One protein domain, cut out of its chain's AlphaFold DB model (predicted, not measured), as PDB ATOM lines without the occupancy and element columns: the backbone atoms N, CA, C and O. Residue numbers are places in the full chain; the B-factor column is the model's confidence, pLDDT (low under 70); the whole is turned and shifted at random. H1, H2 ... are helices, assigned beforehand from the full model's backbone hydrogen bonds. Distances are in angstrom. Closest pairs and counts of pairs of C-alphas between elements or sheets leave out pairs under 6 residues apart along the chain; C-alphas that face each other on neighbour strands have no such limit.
ATOM      1  N   TYR A   2      52.914 -44.458  -7.220       77.94
ATOM      2  CA  TYR A   2      51.755 -43.553  -7.412       77.94
ATOM      3  C   TYR A   2      50.826 -43.408  -6.184       77.94
ATOM      4  O   TYR A   2      50.477 -42.300  -5.794       77.94
ATOM      5  N   GLN A   3      50.473 -44.516  -5.523       80.62
ATOM      6  CA  GLN A   3      49.579 -44.491  -4.354       80.62
ATOM      7  C   GLN A   3      50.181 -43.766  -3.138       80.62
ATOM      8  O   GLN A   3      49.456 -43.100  -2.406       80.62
ATOM      9  N   ILE A   4      51.499 -43.859  -2.940       85.56
ATOM     10  CA  ILE A   4      52.205 -43.186  -1.838       85.56
ATOM     11  C   ILE A   4      52.217 -41.675  -2.083       85.56
ATOM     12  O   ILE A   4      51.895 -40.906  -1.183       85.56
ATOM     13  N   THR A   5      52.512 -41.247  -3.314       88.81
ATOM     14  CA  THR A   5      52.462 -39.830  -3.699       88.81
ATOM     15  C   THR A   5      51.067 -39.240  -3.495       88.81
ATOM     16  O   THR A   5      50.940 -38.183  -2.890       88.81
ATOM     17  N   LEU A   6      50.011 -39.941  -3.918       89.75
ATOM     18  CA  LEU A   6      48.641 -39.469  -3.706       89.75
ATOM     19  C   LEU A   6      48.292 -39.356  -2.213       89.75
ATOM     20  O   LEU A   6      47.705 -38.364  -1.791       89.75
ATOM     21  N   LYS A   7      48.680 -40.343  -1.395       89.75
ATOM     22  CA  LYS A   7      48.457 -40.306   0.060       89.75
ATOM     23  C   LYS A   7      49.174 -39.130   0.728       89.75
ATOM     24  O   LYS A   7      48.597 -38.514   1.620       89.75
ATOM     25  N   LYS A   8      50.389 -38.797   0.282       91.75
ATOM     26  CA  LYS A   8      51.127 -37.607   0.733       91.75
ATOM     27  C   LYS A   8      50.374 -36.322   0.425       91.75
ATOM     28  O   LYS A   8      50.220 -35.497   1.316       91.75
ATOM     29  N   GLU A   9      49.889 -36.168  -0.805       91.06
ATOM     30  CA  GLU A   9      49.145 -34.969  -1.205       91.06
ATOM     31  C   GLU A   9      47.851 -34.809  -0.403       91.06
ATOM     32  O   GLU A   9      47.622 -33.748   0.171       91.06
ATOM     33  N   LEU A  10      47.072 -35.884  -0.247       91.44
ATOM     34  CA  LEU A  10      45.850 -35.860   0.562       91.44
ATOM     35  C   LEU A  10      46.128 -35.505   2.028       91.44
ATOM     36  O   LEU A  10      45.397 -34.727   2.633       91.44
ATOM     37  N   LEU A  11      47.191 -36.062   2.613       92.00
ATOM     38  CA  LEU A  11      47.590 -35.742   3.980       92.00
ATOM     39  C   LEU A  11      48.073 -34.285   4.104       92.00
ATOM     40  O   LEU A  11      47.776 -33.621   5.095       92.00
ATOM     41  N   ARG A  12      48.785 -33.771   3.095       92.62
ATOM     42  CA  ARG A  12      49.268 -32.384   3.045       92.62
ATOM     43  C   ARG A  12      48.110 -31.391   2.986       92.62
ATOM     44  O   ARG A  12      48.128 -30.408   3.728       92.62
ATOM     45  N   GLU A  13      47.121 -31.649   2.132       93.12
ATOM     46  CA  GLU A  13      45.891 -30.853   2.035       93.12
ATOM     47  C   GLU A  13      45.101 -30.911   3.343       93.12
ATOM     48  O   GLU A  13      44.765 -29.867   3.901       93.12
ATOM     49  N   PHE A  14      44.923 -32.112   3.902       93.12
ATOM     50  CA  PHE A  14      44.261 -32.299   5.190       93.12
ATOM     51  C   PHE A  14      44.911 -31.461   6.299       93.12
ATOM     52  O   PHE A  14      44.216 -30.770   7.048       93.12
ATOM     53  N   GLU A  33      50.317 -20.040  23.751       81.44
ATOM     54  CA  GLU A  33      51.248 -20.970  23.098       81.44
ATOM     55  C   GLU A  33      51.444 -22.289  23.864       81.44
ATOM     56  O   GLU A  33      51.792 -23.297  23.260       81.44
ATOM     57  N   ASP A  34      51.198 -22.304  25.176       81.06
ATOM     58  CA  ASP A  34      51.274 -23.500  26.023       81.06
ATOM     59  C   ASP A  34      49.997 -24.357  25.997       81.06
ATOM     60  O   ASP A  34      49.980 -25.463  26.544       81.06
ATOM     61  N   ASP A  35      48.933 -23.879  25.351       90.56
ATOM     62  CA  ASP A  35      47.674 -24.604  25.249       90.56
ATOM     63  C   ASP A  35      47.790 -25.787  24.273       90.56
ATOM     64  O   ASP A  35      48.497 -25.750  23.259       90.56
ATOM     65  N   LEU A  36      47.031 -26.843  24.554       88.25
ATOM     66  CA  LEU A  36      46.943 -28.041  23.726       88.25
ATOM     67  C   LEU A  36      46.629 -27.693  22.265       88.25
ATOM     68  O   LEU A  36      47.184 -28.307  21.360       88.25
ATOM     69  N   LEU A  37      45.775 -26.696  22.030       89.75
ATOM     70  CA  LEU A  37      45.397 -26.289  20.676       89.75
ATOM     71  C   LEU A  37      46.559 -25.679  19.886       89.75
ATOM     72  O   LEU A  37      46.659 -25.922  18.682       89.75
ATOM     73  N   TYR A  38      47.442 -24.924  20.544       92.56
ATOM     74  CA  TYR A  38      48.625 -24.371  19.889       92.56
ATOM     75  C   TYR A  38      49.638 -25.475  19.573       92.56
ATOM     76  O   TYR A  38      50.148 -25.533  18.455       92.56
ATOM     77  N   ASN A  39      49.843 -26.411  20.504       92.06
ATOM     78  CA  ASN A  39      50.679 -27.591  20.268       92.06
ATOM     79  C   ASN A  39      50.146 -28.441  19.102       92.06
ATOM     80  O   ASN A  39      50.898 -28.789  18.200       92.06
ATOM     81  N   MET A  40      48.832 -28.681  19.042       93.69
ATOM     82  CA  MET A  40      48.203 -29.393  17.922       93.69
ATOM     83  C   MET A  40      48.375 -28.665  16.582       93.69
ATOM     84  O   MET A  40      48.541 -29.312  15.547       93.69
ATOM     85  N   TYR A  41      48.310 -27.330  16.580       94.81
ATOM     86  CA  TYR A  41      48.590 -26.536  15.385       94.81
ATOM     87  C   TYR A  41      50.035 -26.740  14.920       94.81
ATOM     88  O   TYR A  41      50.247 -27.039  13.744       94.81
ATOM     89  N   GLN A  42      51.006 -26.640  15.832       94.50
ATOM     90  CA  GLN A  42      52.420 -26.859  15.515       94.50
ATOM     91  C   GLN A  42      52.669 -28.277  14.992       94.50
ATOM     92  O   GLN A  42      53.254 -28.429  13.922       94.50
ATOM     93  N   ASP A  43      52.114 -29.302  15.646       94.44
ATOM     94  CA  ASP A  43      52.237 -30.694  15.200       94.44
ATOM     95  C   ASP A  43      51.715 -30.883  13.765       94.44
ATOM     96  O   ASP A  43      52.331 -31.570  12.947       94.44
ATOM     97  N   MET A  44      50.589 -30.254  13.407       94.44
ATOM     98  CA  MET A  44      50.073 -30.325  12.035       94.44
ATOM     99  C   MET A  44      50.940 -29.570  11.020       94.44
ATOM    100  O   MET A  44      51.052 -30.014   9.869       94.44
ATOM    101  N   VAL A  45      51.549 -28.448  11.413       94.81
ATOM    102  CA  VAL A  45      52.519 -27.731  10.572       94.81
ATOM    103  C   VAL A  45      53.749 -28.604  10.329       94.81
ATOM    104  O   VAL A  45      54.184 -28.730   9.180       94.81
ATOM    105  N   ASP A  46      54.262 -29.254  11.368       94.56
ATOM    106  CA  ASP A  46      55.428 -30.130  11.285       94.56
ATOM    107  C   ASP A  46      55.153 -31.347  10.407       94.56
ATOM    108  O   ASP A  46      55.925 -31.626   9.489       94.56
ATOM    109  N   ILE A  47      54.001 -32.004  10.574       94.00
ATOM    110  CA  ILE A  47      53.579 -33.107   9.699       94.00
ATOM    111  C   ILE A  47      53.516 -32.645   8.239       94.00
ATOM    112  O   ILE A  47      54.030 -33.326   7.345       94.00
ATOM    113  N   ARG A  48      52.925 -31.475   7.972       92.31
ATOM    114  CA  ARG A  48      52.846 -30.914   6.615       92.31
ATOM    115  C   ARG A  48      54.235 -30.672   6.019       92.31
ATOM    116  O   ARG A  48      54.448 -30.975   4.842       92.31
ATOM    117  N   ASN A  49      55.162 -30.134   6.806       92.56
ATOM    118  CA  ASN A  49      56.534 -29.873   6.376       92.56
ATOM    119  C   ASN A  49      57.313 -31.174   6.152       92.56
ATOM    120  O   ASN A  49      58.009 -31.299   5.146       92.56
ATOM    121  N   ASP A  50      57.132 -32.168   7.017       93.38
ATOM    122  CA  ASP A  50      57.755 -33.489   6.924       93.38
ATOM    123  C   ASP A  50      57.338 -34.252   5.652       93.38
ATOM    124  O   ASP A  50      58.144 -34.981   5.062       93.38
ATOM    125  N   ILE A  51      56.101 -34.059   5.176       89.38
ATOM    126  CA  ILE A  51      55.638 -34.610   3.891       89.38
ATOM    127  C   ILE A  51      56.435 -34.018   2.726       89.38
ATOM    128  O   ILE A  51      56.889 -34.763   1.852       89.38
ATOM    129  N   VAL A  52      56.634 -32.694   2.722       84.56
ATOM    130  CA  VAL A  52      57.428 -31.986   1.699       84.56
ATOM    131  C   VAL A  52      58.903 -32.379   1.805       84.56
ATOM    132  O   VAL A  52      59.546 -32.676   0.798       84.56
ATOM    133  N   GLY A  53      59.413 -32.462   3.034       85.94
ATOM    134  CA  GLY A  53      60.768 -32.882   3.382       85.94
ATOM    135  C   GLY A  53      61.043 -34.370   3.170       85.94
ATOM    136  O   GLY A  53      62.139 -34.828   3.473       85.94
ATOM    137  N   SER A  54      60.091 -35.128   2.611       79.19
ATOM    138  CA  SER A  54      60.300 -36.525   2.234       79.19
ATOM    139  C   SER A  54      60.579 -37.461   3.423       79.19
ATOM    140  O   SER A  54      61.233 -38.488   3.250       79.19
ATOM    141  N   LYS A  55      60.048 -37.169   4.616       85.31
ATOM    142  CA  LYS A  55      60.224 -38.014   5.811       85.31
ATOM    143  C   LYS A  55      59.395 -39.301   5.763       85.31
ATOM    144  O   LYS A  55      59.893 -40.370   6.090       85.31
ATOM    145  N   TYR A  56      58.150 -39.211   5.303       85.62
ATOM    146  CA  TYR A  56      57.243 -40.357   5.188       85.62
ATOM    147  C   TYR A  56      57.446 -41.027   3.826       85.62
ATOM    148  O   TYR A  56      56.987 -40.490   2.824       85.62
ATOM    149  N   GLN A  57      58.197 -42.124   3.720       85.25
ATOM    150  CA  GLN A  57      58.506 -42.755   2.415       85.25
ATOM    151  C   GLN A  57      57.728 -44.041   2.146       85.25
ATOM    152  O   GLN A  57      57.613 -44.465   0.994       85.25
ATOM    153  N   ASP A  58      57.162 -44.622   3.189       89.56
ATOM    154  CA  ASP A  58      56.416 -45.869   3.162       89.56
ATOM    155  C   ASP A  58      54.941 -45.650   3.534       89.56
ATOM    156  O   ASP A  58      54.497 -44.561   3.898       89.56
ATOM    157  N   GLU A  59      54.148 -46.698   3.354       88.12
ATOM    158  CA  GLU A  59      52.709 -46.656   3.585       88.12
ATOM    159  C   GLU A  59      52.339 -46.731   5.071       88.12
ATOM    160  O   GLU A  59      51.323 -46.158   5.462       88.12
ATOM    161  N   GLU A  60      53.153 -47.398   5.885       90.44
ATOM    162  CA  GLU A  60      52.911 -47.600   7.315       90.44
ATOM    163  C   GLU A  60      53.003 -46.272   8.071       90.44
ATOM    164  O   GLU A  60      52.033 -45.850   8.703       90.44
ATOM    165  N   SER A  61      54.094 -45.535   7.874       90.88
ATOM    166  CA  SER A  61      54.295 -44.201   8.446       90.88
ATOM    167  C   SER A  61      53.205 -43.207   8.025       90.88
ATOM    168  O   SER A  61      52.732 -42.405   8.833       90.88
ATOM    169  N   LEU A  62      52.731 -43.290   6.775       90.69
ATOM    170  CA  LEU A  62      51.611 -42.477   6.295       90.69
ATOM    171  C   LEU A  62      50.284 -42.836   6.977       90.69
ATOM    172  O   LEU A  62      49.458 -41.950   7.201       90.69
ATOM    173  N   ILE A  63      50.047 -44.111   7.293       90.31
ATOM    174  CA  ILE A  63      48.844 -44.552   8.014       90.31
ATOM    175  C   ILE A  63      48.881 -44.063   9.463       90.31
ATOM    176  O   ILE A  63      47.870 -43.545   9.947       90.31
ATOM    177  N   GLU A  64      50.025 -44.191  10.134       91.50
ATOM    178  CA  GLU A  64      50.206 -43.748  11.519       91.50
ATOM    179  C   GLU A  64      49.953 -42.247  11.664       91.50
ATOM    180  O   GLU A  64      49.096 -41.827  12.448       91.50
ATOM    181  N   VAL A  65      50.624 -41.434  10.843       93.31
ATOM    182  CA  VAL A  65      50.487 -39.976  10.918       93.31
ATOM    183  C   VAL A  65      49.082 -39.519  10.501       93.31
ATOM    184  O   VAL A  65      48.507 -38.622  11.116       93.31
ATOM    185  N   MET A  66      48.450 -40.198   9.534       91.75
ATOM    186  CA  MET A  66      47.043 -39.963   9.193       91.75
ATOM    187  C   MET A  66      46.114 -40.273  10.379       91.75
ATOM    188  O   MET A  66      45.095 -39.604  10.557       91.75
ATOM    189  N   GLY A  67      46.445 -41.273  11.200       93.75
ATOM    190  CA  GLY A  67      45.747 -41.569  12.450       93.75
ATOM    191  C   GLY A  67      45.796 -40.399  13.434       93.75
ATOM    192  O   GLY A  67      44.749 -39.997  13.951       93.75
ATOM    193  N   VAL A  68      46.977 -39.804  13.619       92.75
ATOM    194  CA  VAL A  68      47.184 -38.608  14.458       92.75
ATOM    195  C   VAL A  68      46.375 -37.423  13.927       92.75
ATOM    196  O   VAL A  68      45.566 -36.842  14.651       92.75
ATOM    197  N   CYS A  69      46.492 -37.126  12.633       93.50
ATOM    198  CA  CYS A  69      45.752 -36.048  11.980       93.50
ATOM    199  C   CYS A  69      44.226 -36.211  12.123       93.50
ATOM    200  O   CYS A  69      43.514 -35.252  12.430       93.50
ATOM    201  N   LYS A  70      43.704 -37.436  11.965       93.88
ATOM    202  CA  LYS A  70      42.278 -37.738  12.181       93.88
ATOM    203  C   LYS A  70      41.852 -37.562  13.634       93.88
ATOM    204  O   LYS A  70      40.734 -37.115  13.883       93.88
ATOM    205  N   TYR A  71      42.704 -37.933  14.587       92.94
ATOM    206  CA  TYR A  71      42.432 -37.712  16.003       92.94
ATOM    207  C   TYR A  71      42.329 -36.216  16.313       92.94
ATOM    208  O   TYR A  71      41.342 -35.790  16.911       92.94
ATOM    209  N   PHE A  72      43.269 -35.407  15.819       93.19
ATOM    210  CA  PHE A  72      43.208 -33.955  15.972       93.19
ATOM    211  C   PHE A  72      41.965 -33.348  15.326       93.19
ATOM    212  O   PHE A  72      41.299 -32.530  15.956       93.19
ATOM    213  N   LYS A  73      41.577 -33.799  14.127       92.50
ATOM    214  CA  LYS A  73      40.334 -33.346  13.488       92.50
ATOM    215  C   LYS A  73      39.096 -33.590  14.355       92.50
ATOM    216  O   LYS A  73      38.268 -32.700  14.473       92.50
ATOM    217  N   LYS A  74      38.996 -34.733  15.041       93.56
ATOM    218  CA  LYS A  74      37.877 -34.993  15.971       93.56
ATOM    219  C   LYS A  74      37.837 -34.035  17.162       93.56
ATOM    220  O   LYS A  74      36.773 -33.848  17.745       93.56
ATOM    221  N   ILE A  75      38.985 -33.508  17.582       91.00
ATOM    222  CA  ILE A  75      39.054 -32.481  18.628       91.00
ATOM    223  C   ILE A  75      38.617 -31.140  18.037       91.00
ATOM    224  O   ILE A  75      37.773 -30.476  18.626       91.00
ATOM    225  N   ILE A  76      39.136 -30.789  16.859       89.44
ATOM    226  CA  ILE A  76      38.796 -29.565  16.121       89.44
ATOM    227  C   ILE A  76      37.287 -29.462  15.865       89.44
ATOM    228  O   ILE A  76      36.697 -28.425  16.138       89.44
ATOM    229  N   GLU A  77      36.645 -30.546  15.431       89.94
ATOM    230  CA  GLU A  77      35.194 -30.623  15.184       89.94
ATOM    231  C   GLU A  77      34.335 -30.389  16.442       89.94
ATOM    232  O   GLU A  77      33.122 -30.255  16.333       89.94
ATOM    233  N   ARG A  78      34.932 -30.368  17.641       89.75
ATOM    234  CA  ARG A  78      34.246 -30.033  18.903       89.75
ATOM    235  C   ARG A  78      34.441 -28.575  19.325       89.75
ATOM    236  O   ARG A  78      33.905 -28.184  20.358       89.75
TER     237      ARG A  78
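Overview. This is residues 2 to 14 and 33 to 78 of the 80 residues of an uncharacterized protein of Alphaproteobacteria bacterium ADurb.Bin438 (UniProt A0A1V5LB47). Three helices form a small up-and-down bundle, each running against the one before it, with H1 shifted along the two longer helices toward the end where a link joins H2 to H3. The 59 printed residues hold three named helices, H1, H2, H3 in chain order, and no named strand: all helix. The whole is compact, radius of gyration of the C-alphas 11.8 A, yet elongated, spanning 37 by 21 by 17 A.

Along the chain. H3, residues 59 to 76, is 25.4 A long and ends at C-alpha 76 (38.796, -29.565, 16.121). H2 is residues 36 to 52, 24.7 A. H1, residues 2 to 14, 18.5 A, begins at C-alpha 2 (51.755, -43.553, -7.412).

Arrangement. H3 and H2, a helical hairpin, only just touch, with 3 pairs of C-alphas within 8 A, through residues 65 to 72 and 40 to 47 alone; the closest C-alphas, of Phe 72 and Met 40, are 7.0 A apart, at a shallow tilt of 30 degrees, opposite ways. H1 touches H3, closest C-alphas Ile 4 and Glu 59, 6.5 A, a shallow tilt of 19 degrees, the same way. H1 touches H2 with residues 8 to 12 alone, H2 with 47 to 51 alone, closest C-alphas Arg 12 and Arg 48, 5.3 A, a shallow tilt of 31 degrees, opposite ways. In H1, H2 and H3 every O i to N i+4 pair is within hydrogen-bond range.

Size, cuts and confidence. The farthest C-alphas, of Tyr 2 and Asp 34, are 39.0 A apart. Residues 15 to 32 are not printed; C-alphas 14 and 33 are 22.3 A apart across the cut. The link from H2 to H3 is short. No printed residue is under 70 in pLDDT.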